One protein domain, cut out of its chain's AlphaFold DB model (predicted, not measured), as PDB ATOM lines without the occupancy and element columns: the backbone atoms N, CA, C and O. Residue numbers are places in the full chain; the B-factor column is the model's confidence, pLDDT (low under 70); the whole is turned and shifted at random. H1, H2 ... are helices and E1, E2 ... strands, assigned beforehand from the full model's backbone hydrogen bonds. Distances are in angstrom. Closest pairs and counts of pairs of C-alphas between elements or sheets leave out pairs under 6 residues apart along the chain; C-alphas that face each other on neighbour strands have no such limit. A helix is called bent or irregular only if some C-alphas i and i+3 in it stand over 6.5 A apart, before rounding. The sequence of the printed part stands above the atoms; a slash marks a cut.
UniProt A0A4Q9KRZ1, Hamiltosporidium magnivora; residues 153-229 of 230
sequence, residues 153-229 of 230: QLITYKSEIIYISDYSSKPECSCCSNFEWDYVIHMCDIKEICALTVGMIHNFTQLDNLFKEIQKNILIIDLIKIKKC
ATOM      1  N   GLN A 153     -18.328 -55.498 -85.574       94.69
ATOM      2  CA  GLN A 153     -19.756 -55.803 -85.663       94.69
ATOM      3  C   GLN A 153     -20.617 -54.812 -84.873       94.69
ATOM      4  O   GLN A 153     -20.303 -54.412 -83.745       94.69
ATOM      5  N   LEU A 154     -21.755 -54.472 -85.465       95.19
ATOM      6  CA  LEU A 154     -22.763 -53.568 -84.935       95.19
ATOM      7  C   LEU A 154     -24.082 -54.304 -84.727       95.19
ATOM      8  O   LEU A 154     -24.460 -55.151 -85.537       95.19
ATOM      9  N   ILE A 155     -24.796 -53.960 -83.656       95.25
ATOM     10  CA  ILE A 155     -26.159 -54.433 -83.415       95.25
ATOM     11  C   ILE A 155     -27.156 -53.327 -83.716       95.25
ATOM     12  O   ILE A 155     -27.061 -52.251 -83.154       95.25
ATOM     13  N   THR A 156     -28.162 -53.594 -84.541       94.12
ATOM     14  CA  THR A 156     -29.313 -52.697 -84.709       94.12
ATOM     15  C   THR A 156     -30.565 -53.397 -84.231       94.12
ATOM     16  O   THR A 156     -30.911 -54.468 -84.722       94.12
ATOM     17  N   TYR A 157     -31.258 -52.797 -83.271       90.44
ATOM     18  CA  TYR A 157     -32.522 -53.314 -82.776       90.44
ATOM     19  C   TYR A 157     -33.691 -52.600 -83.470       90.44
ATOM     20  O   TYR A 157     -33.807 -51.374 -83.414       90.44
ATOM     21  N   LYS A 158     -34.561 -53.369 -84.135       88.25
ATOM     22  CA  LYS A 158     -35.751 -52.855 -84.830       88.25
ATOM     23  C   LYS A 158     -36.839 -53.923 -84.879       88.25
ATOM     24  O   LYS A 158     -36.613 -55.001 -85.426       88.25
ATOM     25  N   SER A 159     -38.021 -53.599 -84.351       84.38
ATOM     26  CA  SER A 159     -39.232 -54.435 -84.429       84.38
ATOM     27  C   SER A 159     -38.980 -55.893 -84.021       84.38
ATOM     28  O   SER A 159     -39.172 -56.799 -84.826       84.38
ATOM     29  N   GLU A 160     -38.501 -56.109 -82.791       89.00
ATOM     30  CA  GLU A 160     -38.210 -57.448 -82.233       89.00
ATOM     31  C   GLU A 160     -37.050 -58.200 -82.919       89.00
ATOM     32  O   GLU A 160     -36.761 -59.350 -82.588       89.00
ATOM     33  N   ILE A 161     -36.327 -57.572 -83.847       90.75
ATOM     34  CA  ILE A 161     -35.169 -58.177 -84.509       90.75
ATOM     35  C   ILE A 161     -33.902 -57.430 -84.097       90.75
ATOM     36  O   ILE A 161     -33.832 -56.203 -84.177       90.75
ATOM     37  N   ILE A 162     -32.891 -58.189 -83.676       93.50
ATOM     38  CA  ILE A 162     -31.514 -57.722 -83.516       93.50
ATOM     39  C   ILE A 162     -30.763 -58.087 -84.794       93.50
ATOM     40  O   ILE A 162     -30.462 -59.255 -85.052       93.50
ATOM     41  N   TYR A 163     -30.491 -57.078 -85.609       94.00
ATOM     42  CA  TYR A 163     -29.659 -57.184 -86.795       94.00
ATOM     43  C   TYR A 163     -28.194 -57.087 -86.388       94.00
ATOM     44  O   TYR A 163     -27.847 -56.217 -85.594       94.00
ATOM     45  N   ILE A 164     -27.351 -57.961 -86.929       94.12
ATOM     46  CA  ILE A 164     -25.897 -57.903 -86.767       94.12
ATOM     47  C   ILE A 164     -25.308 -57.596 -88.135       94.12
ATOM     48  O   ILE A 164     -25.467 -58.401 -89.052       94.12
ATOM     49  N   SER A 165     -24.650 -56.451 -88.260       92.50
ATOM     50  CA  SER A 165     -23.967 -56.018 -89.480       92.50
ATOM     51  C   SER A 165     -22.520 -55.657 -89.177       92.50
ATOM     52  O   SER A 165     -22.137 -55.521 -88.016       92.50
ATOM     53  N   ASP A 166     -21.716 -55.490 -90.214       91.62
ATOM     54  CA  ASP A 166     -20.424 -54.822 -90.114       91.62
ATOM     55  C   ASP A 166     -20.577 -53.297 -90.310       91.62
ATOM     56  O   ASP A 166     -21.688 -52.751 -90.288       91.62
ATOM     57  N   TYR A 167     -19.448 -52.609 -90.487       88.62
ATOM     58  CA  TYR A 167     -19.378 -51.181 -90.807       88.62
ATOM     59  C   TYR A 167     -19.395 -50.910 -92.320       88.62
ATOM     60  O   TYR A 167     -18.891 -49.882 -92.746       88.62
ATOM     61  N   SER A 168     -19.937 -51.797 -93.160       85.44
ATOM     62  CA  SER A 168     -19.980 -51.571 -94.618       85.44
ATOM     63  C   SER A 168     -21.021 -50.533 -95.047       85.44
ATOM     64  O   SER A 168     -20.957 -49.986 -96.147       85.44
ATOM     65  N   SER A 169     -22.015 -50.267 -94.198       83.94
ATOM     66  CA  SER A 169     -23.132 -49.382 -94.516       83.94
ATOM     67  C   SER A 169     -23.723 -48.733 -93.270       83.94
ATOM     68  O   SER A 169     -23.405 -49.092 -92.133       83.94
ATOM     69  N   LYS A 170     -24.586 -47.731 -93.480       86.62
ATOM     70  CA  LYS A 170     -25.296 -47.034 -92.405       86.62
ATOM     71  C   LYS A 170     -26.331 -47.915 -91.724       86.62
ATOM     72  O   LYS A 170     -27.311 -48.260 -92.381       86.62
ATOM     73  N   PRO A 171     -26.194 -48.197 -90.406       86.69
ATOM     74  CA  PRO A 171     -27.249 -48.867 -89.683       86.69
ATOM     75  C   PRO A 171     -28.520 -48.023 -89.733       86.69
ATOM     76  O   PRO A 171     -28.502 -46.808 -89.500       86.69
ATOM     77  N   GLU A 172     -29.642 -48.676 -90.015       84.81
ATOM     78  CA  GLU A 172     -30.960 -48.045 -90.050       84.81
ATOM     79  C   GLU A 172     -31.479 -47.788 -88.630       84.81
ATOM     80  O   GLU A 172     -32.404 -48.441 -88.142       84.81
ATOM     81  N   CYS A 173     -30.848 -46.840 -87.943       82.12
ATOM     82  CA  CYS A 173     -31.022 -46.617 -86.520       82.12
ATOM     83  C   CYS A 173     -31.136 -45.122 -86.187       82.12
ATOM     84  O   CYS A 173     -30.471 -44.279 -86.789       82.12
ATOM     85  N   SER A 174     -31.948 -44.772 -85.184       79.19
ATOM     86  CA  SER A 174     -32.134 -43.370 -84.782       79.19
ATOM     87  C   SER A 174     -30.919 -42.771 -84.069       79.19
ATOM     88  O   SER A 174     -30.685 -41.576 -84.192       79.19
ATOM     89  N   CYS A 175     -30.104 -43.569 -83.362       80.56
ATOM     90  CA  CYS A 175     -28.903 -43.045 -82.694       80.56
ATOM     91  C   CYS A 175     -27.747 -42.735 -83.659       80.56
ATOM     92  O   CYS A 175     -26.789 -42.064 -83.281       80.56
ATOM     93  N   CYS A 176     -27.860 -43.177 -84.911       80.88
ATOM     94  CA  CYS A 176     -26.859 -43.028 -85.955       80.88
ATOM     95  C   CYS A 176     -26.902 -41.644 -86.634       80.88
ATOM     96  O   CYS A 176     -26.070 -41.358 -87.489       80.88
ATOM     97  N   SER A 177     -27.867 -40.776 -86.296       76.31
ATOM     98  CA  SER A 177     -27.957 -39.420 -86.862       76.31
ATOM     99  C   SER A 177     -26.833 -38.490 -86.404       76.31
ATOM    100  O   SER A 177     -26.602 -37.470 -87.039       76.31
ATOM    101  N   ASN A 178     -26.155 -38.832 -85.307       74.50
ATOM    102  CA  ASN A 178     -25.106 -38.008 -84.705       74.50
ATOM    103  C   ASN A 178     -23.714 -38.259 -85.303       74.50
ATOM    104  O   ASN A 178     -22.755 -37.625 -84.875       74.50
ATOM    105  N   PHE A 179     -23.595 -39.187 -86.255       83.25
ATOM    106  CA  PHE A 179     -22.328 -39.558 -86.875       83.25
ATOM    107  C   PHE A 179     -22.394 -39.358 -88.391       83.25
ATOM    108  O   PHE A 179     -23.377 -39.731 -89.038       83.25
ATOM    109  N   GLU A 180     -21.320 -38.818 -88.964       89.56
ATOM    110  CA  GLU A 180     -21.101 -38.834 -90.410       89.56
ATOM    111  C   GLU A 180     -20.667 -40.237 -90.816       89.56
ATOM    112  O   GLU A 180     -19.516 -40.631 -90.660       89.56
ATOM    113  N   TRP A 181     -21.625 -41.042 -91.258       90.25
ATOM    114  CA  TRP A 181     -21.388 -42.474 -91.331       90.25
ATOM    115  C   TRP A 181     -20.448 -42.892 -92.458       90.25
ATOM    116  O   TRP A 181     -19.650 -43.794 -92.253       90.25
ATOM    117  N   ASP A 182     -20.434 -42.162 -93.572       90.69
ATOM    118  CA  ASP A 182     -19.432 -42.353 -94.628       90.69
ATOM    119  C   ASP A 182     -18.005 -42.146 -94.093       90.69
ATOM    120  O   ASP A 182     -17.081 -42.869 -94.465       90.69
ATOM    121  N   TYR A 183     -17.826 -41.211 -93.153       92.50
ATOM    122  CA  TYR A 183     -16.551 -41.016 -92.471       92.50
ATOM    123  C   TYR A 183     -16.232 -42.168 -91.512       92.50
ATOM    124  O   TYR A 183     -15.082 -42.590 -91.430       92.50
ATOM    125  N   VAL A 184     -17.225 -42.733 -90.822       92.50
ATOM    126  CA  VAL A 184     -16.990 -43.899 -89.955       92.50
ATOM    127  C   VAL A 184     -16.640 -45.149 -90.756       92.50
ATOM    128  O   VAL A 184     -15.709 -45.854 -90.376       92.50
ATOM    129  N   ILE A 185     -17.307 -45.379 -91.890       92.44
ATOM    130  CA  ILE A 185     -16.949 -46.438 -92.845       92.44
ATOM    131  C   ILE A 185     -15.490 -46.252 -93.282       92.44
ATOM    132  O   ILE A 185     -14.684 -47.175 -93.175       92.44
ATOM    133  N   HIS A 186     -15.110 -45.026 -93.659       93.94
ATOM    134  CA  HIS A 186     -13.725 -44.710 -93.997       93.94
ATOM    135  C   HIS A 186     -12.748 -45.004 -92.846       93.94
ATOM    136  O   HIS A 186     -11.710 -45.620 -93.085       93.94
ATOM    137  N   MET A 187     -13.069 -44.616 -91.601       94.31
ATOM    138  CA  MET A 187     -12.248 -44.914 -90.417       94.31
ATOM    139  C   MET A 187     -12.049 -46.425 -90.229       94.31
ATOM    140  O   MET A 187     -10.938 -46.864 -89.930       94.31
ATOM    141  N   CYS A 188     -13.087 -47.235 -90.458       91.44
ATOM    142  CA  CYS A 188     -12.979 -48.693 -90.434       91.44
ATOM    143  C   CYS A 188     -12.023 -49.224 -91.508       91.44
ATOM    144  O   CYS A 188     -11.155 -50.041 -91.190       91.44
ATOM    145  N   ASP A 189     -12.131 -48.729 -92.744       92.00
ATOM    146  CA  ASP A 189     -11.290 -49.158 -93.868       92.00
ATOM    147  C   ASP A 189      -9.802 -48.896 -93.609       92.00
ATOM    148  O   ASP A 189      -8.944 -49.735 -93.902       92.00
ATOM    149  N   ILE A 190      -9.485 -47.748 -93.000       94.81
ATOM    150  CA  ILE A 190      -8.110 -47.383 -92.634       94.81
ATOM    151  C   ILE A 190      -7.677 -47.924 -91.260       94.81
ATOM    152  O   ILE A 190      -6.550 -47.664 -90.834       94.81
ATOM    153  N   LYS A 191      -8.531 -48.708 -90.583       92.19
ATOM    154  CA  LYS A 191      -8.297 -49.321 -89.258       92.19
ATOM    155  C   LYS A 191      -8.000 -48.307 -88.151       92.19
ATOM    156  O   LYS A 191      -7.140 -48.527 -87.296       92.19
ATOM    157  N   GLU A 192      -8.709 -47.193 -88.176       93.56
ATOM    158  CA  GLU A 192      -8.594 -46.124 -87.195       93.56
ATOM    159  C   GLU A 192      -9.411 -46.464 -85.931       93.56
ATOM    160  O   GLU A 192     -10.488 -47.060 -85.992       93.56
ATOM    161  N   ILE A 193      -8.846 -46.182 -84.750       91.12
ATOM    162  CA  ILE A 193      -9.390 -46.676 -83.473       91.12
ATOM    163  C   ILE A 193     -10.695 -45.975 -83.076       91.12
ATOM    164  O   ILE A 193     -11.514 -46.583 -82.383       91.12
ATOM    165  N   CYS A 194     -10.935 -44.735 -83.520       91.50
ATOM    166  CA  CYS A 194     -12.173 -44.023 -83.219       91.50
ATOM    167  C   CYS A 194     -13.396 -44.688 -83.861       91.50
ATOM    168  O   CYS A 194     -14.492 -44.562 -83.313       91.50
ATOM    169  N   ALA A 195     -13.236 -45.491 -84.919       92.88
ATOM    170  CA  ALA A 195     -14.311 -46.362 -85.395       92.88
ATOM    171  C   ALA A 195     -14.858 -47.283 -84.285       92.88
ATOM    172  O   ALA A 195     -16.074 -47.429 -84.136       92.88
ATOM    173  N   LEU A 196     -13.977 -47.841 -83.444       95.06
ATOM    174  CA  LEU A 196     -14.372 -48.700 -82.322       95.06
ATOM    175  C   LEU A 196     -15.104 -47.910 -81.232       95.06
ATOM    176  O   LEU A 196     -16.054 -48.423 -80.638       95.06
ATOM    177  N   THR A 197     -14.708 -46.655 -80.990       94.31
ATOM    178  CA  THR A 197     -15.426 -45.742 -80.085       94.31
ATOM    179  C   THR A 197     -16.870 -45.569 -80.540       94.31
ATOM    180  O   THR A 197     -17.795 -45.705 -79.735       94.31
ATOM    181  N   VAL A 198     -17.081 -45.320 -81.836       93.50
ATOM    182  CA  VAL A 198     -18.434 -45.144 -82.367       93.50
ATOM    183  C   VAL A 198     -19.233 -46.443 -82.287       93.50
ATOM    184  O   VAL A 198     -20.390 -46.418 -81.867       93.50
ATOM    185  N   GLY A 199     -18.609 -47.582 -82.587       95.12
ATOM    186  CA  GLY A 199     -19.205 -48.901 -82.385       95.12
ATOM    187  C   GLY A 199     -19.689 -49.155 -80.975       95.12
ATOM    188  O   GLY A 199     -20.804 -49.634 -80.768       95.12
ATOM    189  N   MET A 200     -18.859 -48.802 -79.995       96.12
ATOM    190  CA  MET A 200     -19.183 -48.978 -78.588       96.12
ATOM    191  C   MET A 200     -20.397 -48.138 -78.190       96.12
ATOM    192  O   MET A 200     -21.348 -48.654 -77.600       96.12
ATOM    193  N   ILE A 201     -20.404 -46.858 -78.573       94.81
ATOM    194  CA  ILE A 201     -21.525 -45.949 -78.311       94.81
ATOM    195  C   ILE A 201     -22.799 -46.452 -79.000       94.81
ATOM    196  O   ILE A 201     -23.865 -46.487 -78.377       94.81
ATOM    197  N   HIS A 202     -22.704 -46.868 -80.264       95.06
ATOM    198  CA  HIS A 202     -23.827 -47.395 -81.032       95.06
ATOM    199  C   HIS A 202     -24.412 -48.653 -80.380       95.06
ATOM    200  O   HIS A 202     -25.590 -48.652 -80.016       95.06
ATOM    201  N   ASN A 203     -23.594 -49.688 -80.164       96.94
ATOM    202  CA  ASN A 203     -24.042 -50.980 -79.644       96.94
ATOM    203  C   ASN A 203     -24.691 -50.843 -78.262       96.94
ATOM    204  O   ASN A 203     -25.777 -51.379 -78.035       96.94
ATOM    205  N   PHE A 204     -24.094 -50.069 -77.350       96.81
ATOM    206  CA  PHE A 204     -24.705 -49.833 -76.040       96.81
ATOM    207  C   PHE A 204     -25.973 -48.978 -76.110       96.81
ATOM    208  O   PHE A 204     -26.891 -49.192 -75.321       96.81
ATOM    209  N   THR A 205     -26.085 -48.051 -77.065       95.25
ATOM    210  CA  THR A 205     -27.337 -47.301 -77.275       95.25
ATOM    211  C   THR A 205     -28.458 -48.206 -77.786       95.25
ATOM    212  O   THR A 205     -29.602 -48.081 -77.356       95.25
ATOM    213  N   GLN A 206     -28.138 -49.139 -78.679       95.31
ATOM    214  CA  GLN A 206     -29.096 -50.104 -79.221       95.31
ATOM    215  C   GLN A 206     -29.548 -51.103 -78.154       95.31
ATOM    216  O   GLN A 206     -30.743 -51.378 -78.039       95.31
ATOM    217  N   LEU A 207     -28.625 -51.554 -77.302       95.25
ATOM    218  CA  LEU A 207     -28.954 -52.357 -76.128       95.25
ATOM    219  C   LEU A 207     -29.852 -51.583 -75.148       95.25
ATOM    220  O   LEU A 207     -30.873 -52.098 -74.704       95.25
ATOM    221  N   ASP A 208     -29.532 -50.322 -74.853       93.81
ATOM    222  CA  ASP A 208     -30.349 -49.477 -73.976       93.81
ATOM    223  C   ASP A 208     -31.771 -49.256 -74.530       93.81
ATOM    224  O   ASP A 208     -32.745 -49.302 -73.777       93.81
ATOM    225  N   ASN A 209     -31.915 -49.084 -75.848       92.31
ATOM    226  CA  ASN A 209     -33.219 -48.996 -76.508       92.31
ATOM    227  C   ASN A 209     -34.025 -50.296 -76.376       92.31
ATOM    228  O   ASN A 209     -35.202 -50.234 -76.016       92.31
ATOM    229  N   LEU A 210     -33.393 -51.454 -76.591       92.44
ATOM    230  CA  LEU A 210     -34.022 -52.762 -76.398       92.44
ATOM    231  C   LEU A 210     -34.576 -52.904 -74.972       92.44
ATOM    232  O   LEU A 210     -35.756 -53.197 -74.786       92.44
ATOM    233  N   PHE A 211     -33.753 -52.636 -73.952       90.88
ATOM    234  CA  PHE A 211     -34.185 -52.745 -72.555       90.88
ATOM    235  C   PHE A 211     -35.276 -51.732 -72.199       90.88
ATOM    236  O   PHE A 211     -36.199 -52.072 -71.461       90.88
ATOM    237  N   LYS A 212     -35.243 -50.515 -72.753       89.69
ATOM    238  CA  LYS A 212     -36.329 -49.538 -72.574       89.69
ATOM    239  C   LYS A 212     -37.662 -50.030 -73.135       89.69
ATOM    240  O   LYS A 212     -38.695 -49.746 -72.535       89.69
ATOM    241  N   GLU A 213     -37.669 -50.720 -74.272       89.44
ATOM    242  CA  GLU A 213     -38.903 -51.277 -74.839       89.44
ATOM    243  C   GLU A 213     -39.426 -52.473 -74.039       89.44
ATOM    244  O   GLU A 213     -40.633 -52.547 -73.786       89.44
ATOM    245  N   ILE A 214     -38.528 -53.339 -73.557       87.44
ATOM    246  CA  ILE A 214     -38.871 -54.436 -72.638       87.44
ATOM    247  C   ILE A 214     -39.520 -53.878 -71.364       87.44
ATOM    248  O   ILE A 214     -40.606 -54.301 -70.982       87.44
ATOM    249  N   GLN A 215     -38.910 -52.869 -70.740       84.31
ATOM    250  CA  GLN A 215     -39.400 -52.269 -69.491       84.31
ATOM    251  C   GLN A 215     -40.744 -51.546 -69.645       84.31
ATOM    252  O   GLN A 215     -41.504 -51.429 -68.686       84.31
ATOM    253  N   LYS A 216     -41.056 -51.063 -70.850       85.44
ATOM    254  CA  LYS A 216     -42.358 -50.461 -71.169       85.44
ATOM    255  C   LYS A 216     -43.432 -51.500 -71.509       85.44
ATOM    256  O   LYS A 216     -44.544 -51.097 -71.837       85.44
ATOM    257  N   ASN A 217     -43.119 -52.799 -71.450       78.31
ATOM    258  CA  ASN A 217     -43.976 -53.896 -71.917       78.31
ATOM    259  C   ASN A 217     -44.437 -53.718 -73.376       78.31
ATOM    260  O   ASN A 217     -45.518 -54.165 -73.748       78.31
ATOM    261  N   ILE A 218     -43.637 -53.028 -74.195       74.06
ATOM    262  CA  ILE A 218     -43.916 -52.844 -75.629       74.06
ATOM    263  C   ILE A 218     -43.508 -54.100 -76.400       74.06
ATOM    264  O   ILE A 218     -44.124 -54.445 -77.404       74.06
ATOM    265  N   LEU A 219     -42.468 -54.776 -75.920       75.62
ATOM    266  CA  LEU A 219     -41.781 -55.846 -76.620       75.62
ATOM    267  C   LEU A 219     -42.101 -57.196 -75.975       75.62
ATOM    268  O   LEU A 219     -41.903 -57.381 -74.773       75.62
ATOM    269  N   ILE A 220     -42.545 -58.158 -76.784       80.44
ATOM    270  CA  ILE A 220     -42.714 -59.546 -76.355       80.44
ATOM    271  C   ILE A 220     -41.365 -60.260 -76.490       80.44
ATOM    272  O   ILE A 220     -40.956 -60.637 -77.586       80.44
ATOM    273  N   ILE A 221     -40.664 -60.448 -75.368       81.94
ATOM    274  CA  ILE A 221     -39.298 -61.001 -75.325       81.94
ATOM    275  C   ILE A 221     -39.168 -62.319 -76.118       81.94
ATOM    276  O   ILE A 221     -38.172 -62.542 -76.811       81.94
ATOM    277  N   ASP A 222     -40.195 -63.170 -76.080       82.62
ATOM    278  CA  ASP A 222     -40.212 -64.462 -76.777       82.62
ATOM    279  C   ASP A 222     -40.088 -64.339 -78.301       82.62
ATOM    280  O   ASP A 222     -39.539 -65.235 -78.958       82.62
ATOM    281  N   LEU A 223     -40.527 -63.211 -78.864       86.81
ATOM    282  CA  LEU A 223     -40.482 -62.938 -80.297       86.81
ATOM    283  C   LEU A 223     -39.118 -62.429 -80.772       86.81
ATOM    284  O   LEU A 223     -38.877 -62.435 -81.980       86.81
ATOM    285  N   ILE A 224     -38.199 -62.089 -79.855       89.19
ATOM    286  CA  ILE A 224     -36.879 -61.567 -80.222       89.19
ATOM    287  C   ILE A 224     -36.112 -62.578 -81.071       89.19
ATOM    288  O   ILE A 224     -35.946 -63.746 -80.692       89.19
ATOM    289  N   LYS A 225     -35.603 -62.120 -82.215       91.94
ATOM    290  CA  LYS A 225     -34.784 -62.913 -83.141       91.94
ATOM    291  C   LYS A 225     -33.487 -62.196 -83.476       91.94
ATOM    292  O   LYS A 225     -33.403 -60.974 -83.411       91.94
ATOM    293  N   ILE A 226     -32.492 -62.976 -83.881       93.06
ATOM    294  CA  ILE A 226     -31.232 -62.467 -84.425       93.06
ATOM    295  C   ILE A 226     -31.252 -62.665 -85.935       93.06
ATOM    296  O   ILE A 226     -31.620 -63.740 -86.415       93.06
ATOM    297  N   LYS A 227     -30.829 -61.643 -86.675       92.31
ATOM    298  CA  LYS A 227     -30.594 -61.723 -88.114       92.31
ATOM    299  C   LYS A 227     -29.197 -61.197 -88.420       92.31
ATOM    300  O   LYS A 227     -28.877 -60.071 -88.064       92.31
ATOM    301  N   LYS A 228     -28.368 -62.007 -89.073       87.81
ATOM    302  CA  LYS A 228     -27.075 -61.553 -89.599       87.81
ATOM    303  C   LYS A 228     -27.321 -60.942 -90.977       87.81
ATOM    304  O   LYS A 228     -28.089 -61.509 -91.756       87.81
ATOM    305  N   CYS A 229     -26.777 -59.757 -91.201       82.44
ATOM    306  CA  CYS A 229     -26.760 -59.112 -92.504       82.44
ATOM    307  C   CYS A 229     -25.475 -59.539 -93.213       82.44
ATOM    308  O   CYS A 229     -24.419 -59.545 -92.579       82.44
TER     309      CYS A 229
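AT A GLANCE: This is residues 153 to 229 of the 230 residues of a protein of Hamiltosporidium magnivora (UniProt A0A4Q9KRZ1). One long helix, H3, runs along the E1 edge of a small three-stranded sheet, over one of its faces, and makes most of the length of the domain. Two short helices pack on H3 beyond the sheet: H2 on its first turns, where the two make a corner, and H1 farther along. The printed part has 77 residues, with three named helices and three named strands in the order E1, E2, H1, H2, H3, E3. The sheet is mixed, in the order E1, E2, E3, and the class is mixed, helices and strands. The whole is compact, with a radius of gyration of the C-alphas of 13.2 A, and elongated in outline, spanning 41 by 22 by 16 A.

IN THESE COORDINATES: Find C-alpha 154 at (-22.763, -53.568, -84.935); from there strand E1, residues 154 to 158, runs 13.0 A. After a tight link comes E2, residues 161 to 165, 12.4 A long. Look next at H1, residues 174 to 178, which is only just irregular: C-alphas 175 and 178 are 6.6 A apart. H2 holds residues 181 to 189 and is 12.4 A long. H3, residues 194 to 215, starts at C-alpha 194 at (-12.173, -44.023, -83.219) and runs 31.6 A. E3, residues 225 to 228, ends at C-alpha 228 at (-27.075, -61.553, -89.599).

HOW THE PARTS SIT: Begin with E1 and E2, an antiparallel hairpin, where N 156 and O 163 are 2.8 A apart, within hydrogen-bond range. On the other side of E2 is E3, parallel to it, with N 162 and O 225 at 2.8 A. E2, the three helices and E3 form a strand-helix-strand unit, two parallel neighbour strands with helices between. H3 is on the sheet at a height of 6.7 A, over E1 and along the strands, at 20 degrees to E1 on the local plane; the closest C-alphas are those of Ile 155 and Asn 203, 5.5 A. H1 touches residues 202 to 206 of H3, closest at the C-alphas of Cys 175 and His 202, 6.9 A. H2 touches residues 194 to 198 of H3, closest at the C-alphas of Met 187 and Ala 195, 5.6 A, with a steep tilt of 56 degrees, opposite ways. H1 and H2 are not on the sheet, and they meet only through their link. In H2 and H3 every O i to N i+4 pair is within hydrogen-bond range; in H1 0 of 1 is, and 0 of 2 O i to N i+3 pairs.

THE WHOLE: The two C-alphas farthest apart, those of Ile 190 and Asn 217, are 41.9 A apart. The printed part has no cut, and no link is long. The mean pLDDT of the printed part is 89.4, that of H1 is 78, and no printed residue is under 70.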